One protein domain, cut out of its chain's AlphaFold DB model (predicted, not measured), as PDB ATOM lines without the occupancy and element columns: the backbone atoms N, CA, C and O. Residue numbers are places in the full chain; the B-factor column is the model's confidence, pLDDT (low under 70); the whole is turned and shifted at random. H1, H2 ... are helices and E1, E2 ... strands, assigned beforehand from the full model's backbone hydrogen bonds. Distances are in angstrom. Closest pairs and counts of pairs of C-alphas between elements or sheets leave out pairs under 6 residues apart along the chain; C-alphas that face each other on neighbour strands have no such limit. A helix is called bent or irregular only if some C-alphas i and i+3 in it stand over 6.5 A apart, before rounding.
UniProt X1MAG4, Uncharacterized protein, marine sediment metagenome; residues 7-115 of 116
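Overview. This is residues 7 to 115 of the 116 residues of an uncharacterized protein of marine sediment metagenome (UniProt X1MAG4). A long, strongly twisted antiparallel sheet is built round one long bent strand, E4, with helix H1 packed across one face over E2 and E4; a second helix, H2, follows, and residues 101 to 115, most of them in H2, stick out as a free arm. E2 and E3 lie along one side of E4 and E5 and E6 along the other, while E1 pairs with the far side of E2. The printed part has 109 residues, with six named strands and then two named helices in the order E1 E2 E3 E4 E5 E6 H1 H2. The class is mixed, helices and strands, and the sheet is branched. The whole is loose, with a radius of gyration of the C-alphas of 16.6 A and spans of 46 by 40 by 23 A.

Arrangement. E1, residues 7 to 10, and E2, residues 14 to 23, form an antiparallel hairpin, with N 8 and O 16 within hydrogen-bond range at 2.9 A. E2 bends by 65 degrees at residue 19. E4, residues 36 to 49, lies on the other side of E2 from E1; E2 and E4 are antiparallel, with N 22 and O 44 at 2.8 A and N 48 and O 17 at 2.9 A. E4 bends by 57 degrees at residue 46. Its pairing is staggered: E3, residues 28 to 32, pairs with residues 36 to 40 of E4, on the same side of E4 as E2. E3 and E4 form a hairpin, with N 30 and O 38 at 3.0 A. On the other side of E4 lie E5, residues 54 to 57, and E6, residues 60 to 64. E4 and E5 are a hairpin, with N 45 and O 57 at 2.8 A, and E3, E4 and E5 make a meander, each strand the antiparallel neighbour of the one before. E5 runs on into E6 across a break of 2 residues, at 18 degrees; E6 is antiparallel to E4, with N 41 and O 61 at 2.9 A. Residues 69 to 70 pair antiparallel with residues 61 to 62 of E6. H1, residues 79 to 91, is on the sheet at a height of 9.1 A, over E2 and E4. It runs across the strands, at 88 degrees to E2 on the local plane. The closest C-alphas of E2 and H1 are those of Ala 22 and Ala 89, 5.1 A apart; those of E4 and H1 are Pro 42 and Leu 85, 7.5 A apart. H2, residues 97 to 113, is not on the sheet, and H1 and H2 are only just apart, closest 8.5 A. Each O i to N i+4 pair of H1 is within hydrogen-bond range, and 12 of 13 are in H2.

Along the chain. E1 begins at C-alpha 7, (47.901, 32.955, -28.710). From first to last C-alpha E2 measures 24.7 A, E3 12.7 A and E6 13.3 A. E4, the longest strand, runs 38.1 A from C-alpha 36 at (60.641, 54.362, -4.775) to C-alpha 49. H1 is 18.5 A long and H2 25.0 A, ending at C-alpha 113, (47.088, 15.249, 11.345).

Size, cuts and confidence. The two C-alphas farthest apart are those of Lys 67 and Lys 115, 49.5 A. Without residues 101 to 115, the body of 94 residues spans 43 by 32 by 19 A. The printed part has no cut. The link from E6 to H1, residues 65 to 78, is long; the other links are tight. Mean pLDDT of the printed part is 87.5, and residues 64 to 67, 72 and 115 are under 70.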
ATOM      1  N   TRP A   7      46.849  33.927 -28.431       95.88
ATOM      2  CA  TRP A   7      47.901  32.955 -28.710       95.88
ATOM      3  C   TRP A   7      49.275  33.580 -28.512       95.88
ATOM      4  O   TRP A   7      49.572  34.643 -29.057       95.88
ATOM      5  N   HIS A   8      50.142  32.864 -27.807       94.50
ATOM      6  CA  HIS A   8      51.516  33.265 -27.526       94.50
ATOM      7  C   HIS A   8      52.488  32.140 -27.888       94.50
ATOM      8  O   HIS A   8      52.090  31.012 -28.188       94.50
ATOM      9  N   LYS A   9      53.788  32.451 -27.904       93.44
ATOM     10  CA  LYS A   9      54.853  31.481 -28.179       93.44
ATOM     11  C   LYS A   9      55.960  31.599 -27.144       93.44
ATOM     12  O   LYS A   9      56.602  32.641 -27.032       93.44
ATOM     13  N   ALA A  10      56.229  30.506 -26.445       90.25
ATOM     14  CA  ALA A  10      57.410  30.364 -25.617       90.25
ATOM     15  C   ALA A  10      58.577  29.850 -26.469       90.25
ATOM     16  O   ALA A  10      58.439  28.883 -27.223       90.25
ATOM     17  N   LYS A  11      59.745  30.490 -26.340       87.00
ATOM     18  CA  LYS A  11      60.920  30.265 -27.202       87.00
ATOM     19  C   LYS A  11      61.320  28.787 -27.337       87.00
ATOM     20  O   LYS A  11      61.716  28.387 -28.427       87.00
ATOM     21  N   TYR A  12      61.195  28.002 -26.265       89.12
ATOM     22  CA  TYR A  12      61.621  26.596 -26.218       89.12
ATOM     23  C   TYR A  12      60.479  25.585 -26.036       89.12
ATOM     24  O   TYR A  12      60.701  24.399 -26.240       89.12
ATOM     25  N   TRP A  13      59.271  26.035 -25.683       88.31
ATOM     26  CA  TRP A  13      58.136  25.150 -25.370       88.31
ATOM     27  C   TRP A  13      57.037  25.143 -26.438       88.31
ATOM     28  O   TRP A  13      56.155  24.296 -26.404       88.31
ATOM     29  N   GLY A  14      57.106  26.043 -27.424       93.62
ATOM     30  CA  GLY A  14      56.130  26.103 -28.511       93.62
ATOM     31  C   GLY A  14      55.026  27.125 -28.261       93.62
ATOM     32  O   GLY A  14      55.224  28.103 -27.531       93.62
ATOM     33  N   ARG A  15      53.891  26.966 -28.947       96.81
ATOM     34  CA  ARG A  15      52.762  27.896 -28.835       96.81
ATOM     35  C   ARG A  15      51.783  27.438 -27.766       96.81
ATOM     36  O   ARG A  15      51.608  26.245 -27.528       96.81
ATOM     37  N   PHE A  16      51.135  28.417 -27.156       96.81
ATOM     38  CA  PHE A  16      50.094  28.195 -26.170       96.81
ATOM     39  C   PHE A  16      48.976  29.223 -26.323       96.81
ATOM     40  O   PHE A  16      49.191  30.339 -26.808       96.81
ATOM     41  N   HIS A  17      47.787  28.821 -25.905       97.56
ATOM     42  CA  HIS A  17      46.577  29.623 -25.874       97.56
ATOM     43  C   HIS A  17      46.253  30.030 -24.436       97.56
ATOM     44  O   HIS A  17      46.405  29.219 -23.523       97.56
ATOM     45  N   ILE A  18      45.796  31.265 -24.224       97.06
ATOM     46  CA  ILE A  18      45.316  31.730 -22.919       97.06
ATOM     47  C   ILE A  18      43.831  31.386 -22.781       97.06
ATOM     48  O   ILE A  18      42.985  31.989 -23.441       97.06
ATOM     49  N   ASN A  19      43.495  30.454 -21.894       96.19
ATOM     50  CA  ASN A  19      42.108  30.050 -21.658       96.19
ATOM     51  C   ASN A  19      41.400  30.985 -20.680       96.19
ATOM     52  O   ASN A  19      40.294  31.453 -20.943       96.19
ATOM     53  N   LYS A  20      42.040  31.246 -19.538       96.31
ATOM     54  CA  LYS A  20      41.490  32.059 -18.451       96.31
ATOM     55  C   LYS A  20      42.579  32.929 -17.854       96.31
ATOM     56  O   LYS A  20      43.749  32.554 -17.865       96.31
ATOM     57  N   VAL A  21      42.180  34.065 -17.298       95.00
ATOM     58  CA  VAL A  21      43.054  34.974 -16.560       95.00
ATOM     59  C   VAL A  21      42.302  35.422 -15.314       95.00
ATOM     60  O   VAL A  21      41.131  35.774 -15.412       95.00
ATOM     61  N   ALA A  22      42.969  35.396 -14.166       93.75
ATOM     62  CA  ALA A  22      42.500  35.985 -12.922       93.75
ATOM     63  C   ALA A  22      43.547  36.975 -12.406       93.75
ATOM     64  O   ALA A  22      44.733  36.648 -12.304       93.75
ATOM     65  N   GLU A  23      43.099  38.180 -12.074       88.38
ATOM     66  CA  GLU A  23      43.934  39.259 -11.542       88.38
ATOM     67  C   GLU A  23      43.349  39.780 -10.230       88.38
ATOM     68  O   GLU A  23      42.154  39.618  -9.958       88.38
ATOM     69  N   LEU A  24      44.186  40.446  -9.433       82.44
ATOM     70  CA  LEU A  24      43.696  41.269  -8.334       82.44
ATOM     71  C   LEU A  24      42.984  42.521  -8.880       82.44
ATOM     72  O   LEU A  24      43.465  43.114  -9.849       82.44
ATOM     73  N   PRO A  25      41.881  42.964  -8.249       75.00
ATOM     74  CA  PRO A  25      41.175  44.180  -8.659       75.00
ATOM     75  C   PRO A  25      42.010  45.448  -8.438       75.00
ATOM     76  O   PRO A  25      41.872  46.418  -9.179       75.00
ATOM     77  N   GLU A  26      42.897  45.431  -7.442       77.81
ATOM     78  CA  GLU A  26      43.796  46.535  -7.121       77.81
ATOM     79  C   GLU A  26      45.260  46.112  -7.258       77.81
ATOM     80  O   GLU A  26      45.641  44.970  -6.996       77.81
ATOM     81  N   LEU A  27      46.093  47.069  -7.664       80.75
ATOM     82  CA  LEU A  27      47.537  46.899  -7.744       80.75
ATOM     83  C   LEU A  27      48.137  46.802  -6.337       80.75
ATOM     84  O   LEU A  27      47.911  47.681  -5.505       80.75
ATOM     85  N   GLY A  28      48.986  45.802  -6.103       78.31
ATOM     86  CA  GLY A  28      49.862  45.803  -4.936       78.31
ATOM     87  C   GLY A  28      50.858  46.955  -5.053       78.31
ATOM     88  O   GLY A  28      51.417  47.184  -6.126       78.31
ATOM     89  N   THR A  29      51.086  47.705  -3.978       80.31
ATOM     90  CA  THR A  29      52.098  48.771  -3.956       80.31
ATOM     91  C   THR A  29      53.221  48.411  -3.009       80.31
ATOM     92  O   THR A  29      52.962  47.989  -1.885       80.31
ATOM     93  N   PHE A  30      54.455  48.639  -3.438       78.56
ATOM     94  CA  PHE A  30      55.651  48.359  -2.656       78.56
ATOM     95  C   PHE A  30      56.705  49.433  -2.911       78.56
ATOM     96  O   PHE A  30      56.743  50.036  -3.985       78.56
ATOM     97  N   ASP A  31      57.564  49.670  -1.927       80.12
ATOM     98  CA  ASP A  31      58.687  50.584  -2.078       80.12
ATOM     99  C   ASP A  31      59.929  49.819  -2.516       80.12
ATOM    100  O   ASP A  31      60.297  48.788  -1.953       80.12
ATOM    101  N   THR A  32      60.592  50.344  -3.541       74.81
ATOM    102  CA  THR A  32      61.880  49.831  -4.002       74.81
ATOM    103  C   THR A  32      62.978  50.833  -3.674       74.81
ATOM    104  O   THR A  32      62.785  52.031  -3.891       74.81
ATOM    105  N   PRO A  33      64.168  50.379  -3.247       77.44
ATOM    106  CA  PRO A  33      65.313  51.273  -3.080       77.44
ATOM    107  C   PRO A  33      65.701  52.003  -4.375       77.44
ATOM    108  O   PRO A  33      66.243  53.100  -4.330       77.44
ATOM    109  N   GLN A  34      65.427  51.393  -5.534       76.94
ATOM    110  CA  GLN A  34      65.864  51.894  -6.836       76.94
ATOM    111  C   GLN A  34      64.887  52.889  -7.483       76.94
ATOM    112  O   GLN A  34      65.326  53.805  -8.174       76.94
ATOM    113  N   TRP A  35      63.576  52.714  -7.292       71.81
ATOM    114  CA  TRP A  35      62.543  53.488  -7.995       71.81
ATOM    115  C   TRP A  35      61.506  54.123  -7.062       71.81
ATOM    116  O   TRP A  35      60.565  54.754  -7.540       71.81
ATOM    117  N   GLY A  36      61.657  53.965  -5.744       81.38
ATOM    118  CA  GLY A  36      60.641  54.362  -4.775       81.38
ATOM    119  C   GLY A  36      59.365  53.537  -4.947       81.38
ATOM    120  O   GLY A  36      59.422  52.347  -5.290       81.38
ATOM    121  N   LYS A  37      58.215  54.177  -4.723       81.12
ATOM    122  CA  LYS A  37      56.899  53.540  -4.782       81.12
ATOM    123  C   LYS A  37      56.613  52.973  -6.174       81.12
ATOM    124  O   LYS A  37      56.568  53.700  -7.166       81.12
ATOM    125  N   SER A  38      56.398  51.667  -6.231       81.62
ATOM    126  CA  SER A  38      56.132  50.891  -7.440       81.62
ATOM    127  C   SER A  38      54.854  50.072  -7.283       81.62
ATOM    128  O   SER A  38      54.416  49.785  -6.167       81.62
ATOM    129  N   SER A  39      54.249  49.700  -8.408       84.31
ATOM    130  CA  SER A  39      53.087  48.812  -8.442       84.31
ATOM    131  C   SER A  39      53.451  47.418  -8.937       84.31
ATOM    132  O   SER A  39      54.316  47.256  -9.801       84.31
ATOM    133  N   PHE A  40      52.765  46.416  -8.408       84.75
ATOM    134  CA  PHE A  40      52.906  45.013  -8.752       84.75
ATOM    135  C   PHE A  40      51.520  44.410  -8.977       84.75
ATOM    136  O   PHE A  40      50.629  44.536  -8.136       84.75
ATOM    137  N   ARG A  41      51.338  43.766 -10.129       86.38
ATOM    138  CA  ARG A  41      50.102  43.065 -10.479       86.38
ATOM    139  C   ARG A  41      50.398  41.584 -10.676       86.38
ATOM    140  O   ARG A  41      50.904  41.237 -11.746       86.38
ATOM    141  N   PRO A  42      50.141  40.725  -9.677       87.38
ATOM    142  CA  PRO A  42      50.195  39.291  -9.881       87.38
ATOM    143  C   PRO A  42      48.950  38.830 -10.633       87.38
ATOM    144  O   PRO A  42      47.835  39.285 -10.363       87.38
ATOM    145  N   THR A  43      49.155  37.891 -11.543       90.62
ATOM    146  CA  THR A  43      48.110  37.321 -12.386       90.62
ATOM    147  C   THR A  43      48.271  35.804 -12.395       90.62
ATOM    148  O   THR A  43      49.392  35.298 -12.387       90.62
ATOM    149  N   ILE A  44      47.161  35.067 -12.429       93.88
ATOM    150  CA  ILE A  44      47.151  33.633 -12.743       93.88
ATOM    151  C   ILE A  44      46.495  33.473 -14.107       93.88
ATOM    152  O   ILE A  44      45.395  33.975 -14.330       93.88
ATOM    153  N   ALA A  45      47.157  32.775 -15.019       94.94
ATOM    154  CA  ALA A  45      46.608  32.420 -16.315       94.94
ATOM    155  C   ALA A  45      46.546  30.901 -16.463       94.94
ATOM    156  O   ALA A  45      47.521  30.209 -16.182       94.94
ATOM    157  N   GLU A  46      45.412  30.386 -16.929       96.62
ATOM    158  CA  GLU A  46      45.337  29.018 -17.431       96.62
ATOM    159  C   GLU A  46      45.768  29.063 -18.892       96.62
ATOM    160  O   GLU A  46      45.156  29.769 -19.702       96.62
ATOM    161  N   ILE A  47      46.812  28.311 -19.222       96.75
ATOM    162  CA  ILE A  47      47.288  28.164 -20.591       96.75
ATOM    163  C   ILE A  47      47.039  26.748 -21.089       96.75
ATOM    164  O   ILE A  47      47.050  25.791 -20.316       96.75
ATOM    165  N   GLN A  48      46.853  26.620 -22.397       97.50
ATOM    166  CA  GLN A  48      46.813  25.338 -23.078       97.50
ATOM    167  C   GLN A  48      47.870  25.292 -24.173       97.50
ATOM    168  O   GLN A  48      47.873  26.115 -25.089       97.50
ATOM    169  N   TRP A  49      48.769  24.321 -24.076       96.56
ATOM    170  CA  TRP A  49      49.792  24.055 -25.079       96.56
ATOM    171  C   TRP A  49      49.190  23.364 -26.308       96.56
ATOM    172  O   TRP A  49      48.167  22.684 -26.216       96.56
ATOM    173  N   GLU A  50      49.852  23.474 -27.463       93.81
ATOM    174  CA  GLU A  50      49.433  22.781 -28.699       93.81
ATOM    175  C   GLU A  50      49.352  21.249 -28.543       93.81
ATOM    176  O   GLU A  50      48.596  20.600 -29.259       93.81
ATOM    177  N   ASN A  51      50.084  20.665 -27.588       92.00
ATOM    178  CA  ASN A  51      50.015  19.234 -27.269       92.00
ATOM    179  C   ASN A  51      48.805  18.845 -26.391       92.00
ATOM    180  O   ASN A  51      48.667  17.680 -26.030       92.00
ATOM    181  N   GLY A  52      47.950  19.806 -26.031       92.38
ATOM    182  CA  GLY A  52      46.745  19.601 -25.228       92.38
ATOM    183  C   GLY A  52      46.933  19.778 -23.722       92.38
ATOM    184  O   GLY A  52      45.926  19.919 -23.023       92.38
ATOM    185  N   ASN A  53      48.172  19.834 -23.220       94.12
ATOM    186  CA  ASN A  53      48.441  20.013 -21.795       94.12
ATOM    187  C   ASN A  53      47.958  21.381 -21.311       94.12
ATOM    188  O   ASN A  53      48.156  22.397 -21.982       94.12
ATOM    189  N   LYS A  54      47.366  21.397 -20.115       94.94
ATOM    190  CA  LYS A  54      46.959  22.617 -19.420       94.94
ATOM    191  C   LYS A  54      47.909  22.909 -18.275       94.94
ATOM    192  O   LYS A  54      48.252  22.007 -17.518       94.94
ATOM    193  N   GLU A  55      48.287  24.169 -18.136       95.12
ATOM    194  CA  GLU A  55      49.181  24.618 -17.074       95.12
ATOM    195  C   GLU A  55      48.708  25.945 -16.485       95.12
ATOM    196  O   GLU A  55      47.996  26.720 -17.127       95.12
ATOM    197  N   LEU A  56      49.125  26.200 -15.245       93.94
ATOM    198  CA  LEU A  56      48.935  27.484 -14.590       93.94
ATOM    199  C   LEU A  56      50.218  28.295 -14.713       93.94
ATOM    200  O   LEU A  56      51.274  27.907 -14.215       93.94
ATOM    201  N   TRP A  57      50.108  29.438 -15.369       91.94
ATOM    202  CA  TRP A  57      51.181  30.402 -15.504       91.94
ATOM    203  C   TRP A  57      50.944  31.574 -14.552       91.94
ATOM    204  O   TRP A  57      49.824  32.066 -14.436       91.94
ATOM    205  N   PHE A  58      52.008  32.046 -13.901       89.94
ATOM    206  CA  PHE A  58      51.973  33.158 -12.945       89.94
ATOM    207  C   PHE A  58      52.711  34.391 -13.495       89.94
ATOM    208  O   PHE A  58      53.810  34.716 -13.030       89.94
ATOM    209  N   PRO A  59      52.176  35.060 -14.533       89.00
ATOM    210  CA  PRO A  59      52.761  36.290 -15.033       89.00
ATOM    211  C   PRO A  59      52.532  37.442 -14.054       89.00
ATOM    212  O   PRO A  59      51.626  37.428 -13.221       89.00
ATOM    213  N   TYR A  60      53.355  38.477 -14.186       86.44
ATOM    214  CA  TYR A  60      53.184  39.697 -13.414       86.44
ATOM    215  C   TYR A  60      53.646  40.927 -14.184       86.44
ATOM    216  O   TYR A  60      54.511  40.862 -15.066       86.44
ATOM    217  N   TRP A  61      53.075  42.066 -13.804       85.38
ATOM    218  CA  TRP A  61      53.467  43.379 -14.303       85.38
ATOM    219  C   TRP A  61      54.017  44.228 -13.167       85.38
ATOM    220  O   TRP A  61      53.438  44.281 -12.081       85.38
ATOM    221  N   ILE A  62      55.134  44.901 -13.435       82.25
ATOM    222  CA  ILE A  62      55.737  45.887 -12.536       82.25
ATOM    223  C   ILE A  62      55.615  47.276 -13.141       82.25
ATOM    224  O   ILE A  62      55.862  47.462 -14.330       82.25
ATOM    225  N   GLY A  63      55.257  48.258 -12.329       77.94
ATOM    226  CA  GLY A  63      55.200  49.654 -12.735       77.94
ATOM    227  C   GLY A  63      56.067  50.522 -11.836       77.94
ATOM    228  O   GLY A  63      55.557  51.008 -10.827       77.94
ATOM    229  N   PRO A  64      57.350  50.765 -12.164       63.06
ATOM    230  CA  PRO A  64      58.056  51.908 -11.606       63.06
ATOM    231  C   PRO A  64      57.467  53.175 -12.240       63.06
ATOM    232  O   PRO A  64      57.475  53.322 -13.464       63.06
ATOM    233  N   VAL A  65      56.931  54.087 -11.425       55.50
ATOM    234  CA  VAL A  65      56.569  55.452 -11.859       55.50
ATOM    235  C   VAL A  65      55.646  55.477 -13.100       55.50
ATOM    236  O   VAL A  65      55.930  56.113 -14.114       55.50
ATOM    237  N   GLY A  66      54.536  54.732 -13.053       56.47
ATOM    238  CA  GLY A  66      53.452  54.826 -14.044       56.47
ATOM    239  C   GLY A  66      53.672  54.129 -15.397       56.47
ATOM    240  O   GLY A  66      52.802  54.234 -16.260       56.47
ATOM    241  N   LYS A  67      54.780  53.401 -15.613       62.91
ATOM    242  CA  LYS A  67      54.979  52.571 -16.822       62.91
ATOM    243  C   LYS A  67      55.003  51.082 -16.481       62.91
ATOM    244  O   LYS A  67      56.016  50.582 -16.003       62.91
ATOM    245  N   GLU A  68      53.914  50.371 -16.775       72.06
ATOM    246  CA  GLU A  68      53.828  48.915 -16.595       72.06
ATOM    247  C   GLU A  68      54.758  48.167 -17.570       72.06
ATOM    248  O   GLU A  68      54.789  48.434 -18.773       72.06
ATOM    249  N   ARG A  69      55.512  47.197 -17.052       78.31
ATOM    250  CA  ARG A  69      56.401  46.304 -17.802       78.31
ATOM    251  C   ARG A  69      56.144  44.859 -17.399       78.31
ATOM    252  O   ARG A  69      55.869  44.581 -16.236       78.31
ATOM    253  N   PHE A  70      56.266  43.952 -18.363       78.62
ATOM    254  CA  PHE A  70      56.203  42.517 -18.103       78.62
ATOM    255  C   PHE A  70      57.419  42.083 -17.273       78.62
ATOM    256  O   PHE A  70      58.554  42.431 -17.611       78.62
ATOM    257  N   GLY A  71      57.181  41.350 -16.189       71.81
ATOM    258  CA  GLY A  71      58.238  40.794 -15.353       71.81
ATOM    259  C   GLY A  71      59.111  39.799 -16.119       71.81
ATOM    260  O   GLY A  71      58.600  38.964 -16.855       71.81
ATOM    261  N   GLN A  72      60.434  39.881 -15.963       69.00
ATOM    262  CA  GLN A  72      61.371  38.966 -16.638       69.00
ATOM    263  C   GLN A  72      61.800  37.767 -15.776       69.00
ATOM    264  O   GLN A  72      62.545  36.918 -16.259       69.00
ATOM    265  N   GLY A  73      61.352  37.692 -14.519       74.81
ATOM    266  CA  GLY A  73      61.694  36.625 -13.575       74.81
ATOM    267  C   GLY A  73      60.473  35.846 -13.090       74.81
ATOM    268  O   GLY A  73      59.411  35.893 -13.704       74.81
ATOM    269  N   ALA A  74      60.628  35.132 -11.975       77.25
ATOM    270  CA  ALA A  74      59.496  34.587 -11.232       77.25
ATOM    271  C   ALA A  74      58.875  35.684 -10.358       77.25
ATOM    272  O   ALA A  74      59.592  36.479  -9.746       77.25
ATOM    273  N   ALA A  75      57.545  35.723 -10.293       79.06
ATOM    274  CA  ALA A  75      56.841  36.600  -9.369       79.06
ATOM    275  C   ALA A  75      57.227  36.248  -7.924       79.06
ATOM    276  O   ALA A  75      57.095  35.098  -7.512       79.06
ATOM    277  N   MET A  76      57.676  37.237  -7.151       81.38
ATOM    278  CA  MET A  76      57.791  37.110  -5.698       81.38
ATOM    279  C   MET A  76      56.564  37.762  -5.074       81.38
ATOM    280  O   MET A  76      56.318  38.944  -5.301       81.38
ATOM    281  N   ILE A  77      55.799  36.982  -4.316       83.38
ATOM    282  CA  ILE A  77      54.576  37.418  -3.640       83.38
ATOM    283  C   ILE A  77      54.580  36.897  -2.212       83.38
ATOM    284  O   ILE A  77      55.054  35.790  -1.952       83.38
ATOM    285  N   THR A  78      54.062  37.688  -1.279       86.31
ATOM    286  CA  THR A  78      53.872  37.218   0.096       86.31
ATOM    287  C   THR A  78      52.753  36.180   0.157       86.31
ATOM    288  O   THR A  78      51.854  36.160  -0.686       86.31
ATOM    289  N   GLU A  79      52.749  35.346   1.198       90.81
ATOM    290  CA  GLU A  79      51.682  34.360   1.421       90.81
ATOM    291  C   GLU A  79      50.290  35.016   1.467       90.81
ATOM    292  O   GLU A  79      49.333  34.519   0.876       90.81
ATOM    293  N   LYS A  80      50.184  36.189   2.106       89.31
ATOM    294  CA  LYS A  80      48.931  36.950   2.200       89.31
ATOM    295  C   LYS A  80      48.441  37.434   0.833       89.31
ATOM    296  O   LYS A  80      47.244  37.356   0.547       89.31
ATOM    297  N   GLU A  81      49.339  37.943  -0.006       86.75
ATOM    298  CA  GLU A  81      49.004  38.372  -1.368       86.75
ATOM    299  C   GLU A  81      48.618  37.179  -2.237       86.75
ATOM    300  O   GLU A  81      47.627  37.250  -2.961       86.75
ATOM    301  N   PHE A  82      49.335  36.060  -2.109       90.38
ATOM    302  CA  PHE A  82      49.001  34.833  -2.823       90.38
ATOM    303  C   PHE A  82      47.617  34.307  -2.439       90.38
ATOM    304  O   PHE A  82      46.800  34.033  -3.315       90.38
ATOM    305  N   LEU A  83      47.294  34.255  -1.143       92.81
ATOM    306  CA  LEU A  83      45.959  33.875  -0.678       92.81
ATOM    307  C   LEU A  83      44.876  34.822  -1.212       92.81
ATOM    308  O   LEU A  83      43.777  34.381  -1.549       92.81
ATOM    309  N   THR A  84      45.172  36.119  -1.304       91.38
ATOM    310  CA  THR A  84      44.242  37.106  -1.873       91.38
ATOM    311  C   THR A  84      44.013  36.839  -3.361       91.38
ATOM    312  O   THR A  84      42.866  36.793  -3.797       91.38
ATOM    313  N   LEU A  85      45.075  36.562  -4.120       91.38
ATOM    314  CA  LEU A  85      44.988  36.205  -5.536       91.38
ATOM    315  C   LEU A  85      44.170  34.926  -5.756       91.38
ATOM    316  O   LEU A  85      43.310  34.895  -6.631       91.38
ATOM    317  N   LEU A  86      44.385  33.896  -4.933       94.38
ATOM    318  CA  LEU A  86      43.608  32.656  -5.003       94.38
ATOM    319  C   LEU A  86      42.123  32.894  -4.711       94.38
ATOM    320  O   LEU A  86      41.271  32.362  -5.420       94.38
ATOM    321  N   ARG A  87      41.794  33.718  -3.708       94.31
ATOM    322  CA  ARG A  87      40.400  34.088  -3.408       94.31
ATOM    323  C   ARG A  87      39.739  34.783  -4.590       94.31
ATOM    324  O   ARG A  87      38.625  34.419  -4.952       94.31
ATOM    325  N   GLU A  88      40.424  35.738  -5.208       94.12
ATOM    326  CA  GLU A  88      39.887  36.442  -6.374       94.12
ATOM    327  C   GLU A  88      39.742  35.519  -7.589       94.12
ATOM    328  O   GLU A  88      38.710  35.552  -8.257       94.12
ATOM    329  N   ALA A  89      40.695  34.613  -7.820       95.12
ATOM    330  CA  ALA A  89      40.579  33.591  -8.857       95.12
ATOM    331  C   ALA A  89      39.361  32.672  -8.636       95.12
ATOM    332  O   ALA A  89      38.628  32.380  -9.582       95.12
ATOM    333  N   ILE A  90      39.078  32.268  -7.391       95.62
ATOM    334  CA  ILE A  90      37.871  31.496  -7.050       95.62
ATOM    335  C   ILE A  90      36.603  32.302  -7.363       95.62
ATOM    336  O   ILE A  90      35.693  31.784  -8.010       95.62
ATOM    337  N   ARG A  91      36.544  33.581  -6.961       94.44
ATOM    338  CA  ARG A  91      35.387  34.459  -7.233       94.44
ATOM    339  C   ARG A  91      35.138  34.658  -8.726       94.44
ATOM    340  O   ARG A  91      33.988  34.747  -9.141       94.44
ATOM    341  N   GLN A  92      36.205  34.695  -9.517       93.44
ATOM    342  CA  GLN A  92      36.167  34.816 -10.974       93.44
ATOM    343  C   GLN A  92      35.923  33.471 -11.687       93.44
ATOM    344  O   GLN A  92      36.055  33.398 -12.906       93.44
ATOM    345  N   GLN A  93      35.575  32.401 -10.956       94.38
ATOM    346  CA  GLN A  93      35.307  31.062 -11.509       94.38
ATOM    347  C   GLN A  93      36.484  30.512 -12.344       94.38
ATOM    348  O   GLN A  93      36.319  29.811 -13.353       94.38
ATOM    349  N   PHE A  94      37.707  30.856 -11.929       96.12
ATOM    350  CA  PHE A  94      38.924  30.441 -12.612       96.12
ATOM    351  C   PHE A  94      39.120  28.922 -12.503       96.12
ATOM    352  O   PHE A  94      39.256  28.243 -13.523       96.12
ATOM    353  N   PHE A  95      39.061  28.386 -11.283       95.69
ATOM    354  CA  PHE A  95      39.238  26.959 -11.004       95.69
ATOM    355  C   PHE A  95      37.963  26.147 -11.267       95.69
ATOM    356  O   PHE A  95      36.853  26.671 -11.178       95.69
ATOM    357  N   SER A  96      38.122  24.859 -11.583       94.75
ATOM    358  CA  SER A  96      37.001  23.918 -11.683       94.75
ATOM    359  C   SER A  96      36.460  23.543 -10.301       94.75
ATOM    360  O   SER A  96      37.179  23.597  -9.304       94.75
ATOM    361  N   GLU A  97      35.201  23.107 -10.243       95.94
ATOM    362  CA  GLU A  97      34.599  22.591  -9.003       95.94
ATOM    363  C   GLU A  97      35.366  21.383  -8.451       95.94
ATOM    364  O   GLU A  97      35.567  21.282  -7.244       95.94
ATOM    365  N   GLU A  98      35.855  20.507  -9.335       96.88
ATOM    366  CA  GLU A  98      36.680  19.349  -8.974       96.88
ATOM    367  C   GLU A  98      37.968  19.773  -8.257       96.88
ATOM    368  O   GLU A  98      38.238  19.302  -7.153       96.88
ATOM    369  N   PHE A  99      38.706  20.739  -8.821       95.56
ATOM    370  CA  PHE A  99      39.925  21.266  -8.203       95.56
ATOM    371  C   PHE A  99      39.649  21.849  -6.811       95.56
ATOM    372  O   PHE A  99      40.406  21.611  -5.872       95.56
ATOM    373  N   LEU A 100      38.555  22.602  -6.659       97.38
ATOM    374  CA  LEU A 100      38.185  23.205  -5.374       97.38
ATOM    375  C   LEU A 100      37.756  22.157  -4.342       97.38
ATOM    376  O   LEU A 100      38.117  22.275  -3.173       97.38
ATOM    377  N   SER A 101      37.032  21.122  -4.771       97.69
ATOM    378  CA  SER A 101      36.678  19.976  -3.930       97.69
ATOM    379  C   SER A 101      37.928  19.252  -3.421       97.69
ATOM    380  O   SER A 101      38.024  18.933  -2.237       97.69
ATOM    381  N   ASP A 102      38.906  19.001  -4.291       97.75
ATOM    382  CA  ASP A 102      40.131  18.303  -3.896       97.75
ATOM    383  C   ASP A 102      41.021  19.154  -2.985       97.75
ATOM    384  O   ASP A 102      41.602  18.635  -2.027       97.75
ATOM    385  N   LEU A 103      41.051  20.473  -3.201       96.25
ATOM    386  CA  LEU A 103      41.705  21.408  -2.289       96.25
ATOM    387  C   LEU A 103      41.071  21.382  -0.886       96.25
ATOM    388  O   LEU A 103      41.795  21.343   0.110       96.25
ATOM    389  N   ASP A 104      39.738  21.369  -0.786       96.94
ATOM    390  CA  ASP A 104      39.034  21.296   0.503       96.94
ATOM    391  C   ASP A 104      39.343  19.989   1.255       96.94
ATOM    392  O   ASP A 104      39.660  20.009   2.451       96.94
ATOM    393  N   LYS A 105      39.365  18.852   0.543       97.19
ATOM    394  CA  LYS A 105      39.768  17.555   1.115       97.19
ATOM    395  C   LYS A 105      41.186  17.607   1.684       97.19
ATOM    396  O   LYS A 105      41.382  17.225   2.840       97.19
ATOM    397  N   ALA A 106      42.150  18.123   0.915       96.25
ATOM    398  CA  ALA A 106      43.546  18.235   1.342       96.25
ATOM    399  C   ALA A 106      43.696  19.103   2.608       96.25
ATOM    400  O   ALA A 106      44.412  18.741   3.547       96.25
ATOM    401  N   ILE A 107      42.956  20.216   2.695       95.19
ATOM    402  CA  ILE A 107      42.918  21.070   3.895       95.19
ATOM    403  C   ILE A 107      42.339  20.307   5.099       95.19
ATOM    404  O   ILE A 107      42.854  20.411   6.218       95.19
ATOM    405  N   GLY A 108      41.262  19.542   4.893       95.56
ATOM    406  CA  GLY A 108      40.627  18.735   5.936       95.56
ATOM    407  C   GLY A 108      41.509  17.595   6.456       95.56
ATOM    408  O   GLY A 108      41.443  17.242   7.636       95.56
ATOM    409  N   GLU A 109      42.349  17.008   5.607       94.75
ATOM    410  CA  GLU A 109      43.355  16.013   5.997       94.75
ATOM    411  C   GLU A 109      44.449  16.622   6.879       94.75
ATOM    412  O   GLU A 109      44.680  16.101   7.972       94.75
ATOM    413  N   ASN A 110      45.019  17.768   6.494       90.88
ATOM    414  CA  ASN A 110      46.082  18.413   7.275       90.88
ATOM    415  C   ASN A 110      45.628  18.810   8.698       90.88
ATOM    416  O   ASN A 110      46.320  18.581   9.689       90.88
ATOM    417  N   LYS A 111      44.400  19.323   8.843       88.56
ATOM    418  CA  LYS A 111      43.838  19.667  10.166       88.56
ATOM    419  C   LYS A 111      43.625  18.455  11.076       88.56
ATOM    420  O   LYS A 111      43.515  18.611  12.292       88.56
ATOM    421  N   ARG A 112      43.478  17.253  10.506       85.62
ATOM    422  CA  ARG A 112      43.317  16.007  11.271       85.62
ATOM    423  C   ARG A 112      44.663  15.445  11.719       85.62
ATOM    424  O   ARG A 112      44.709  14.870  12.803       85.62
ATOM    425  N   SER A 113      45.730  15.629  10.938       77.88
ATOM    426  CA  SER A 113      47.088  15.249  11.345       77.88
ATOM    427  C   SER A 113      47.638  16.125  12.467       77.88
ATOM    428  O   SER A 113      48.313  15.601  13.336       77.88
ATOM    429  N   GLU A 114      47.296  17.415  12.513       73.69
ATOM    430  CA  GLU A 114      47.746  18.330  13.582       73.69
ATOM    431  C   GLU A 114      47.056  18.099  14.943       73.69
ATOM    432  O   GLU A 114      47.486  18.636  15.960       73.69
ATOM    433  N   LYS A 115      45.961  17.326  14.975       65.94
ATOM    434  CA  LYS A 115      45.199  17.006  16.199       65.94
ATOM    435  C   LYS A 115      45.557  15.652  16.824       65.94
ATOM    436  O   LYS A 115      44.941  15.288  17.826       65.94
TER     437      LYS A 115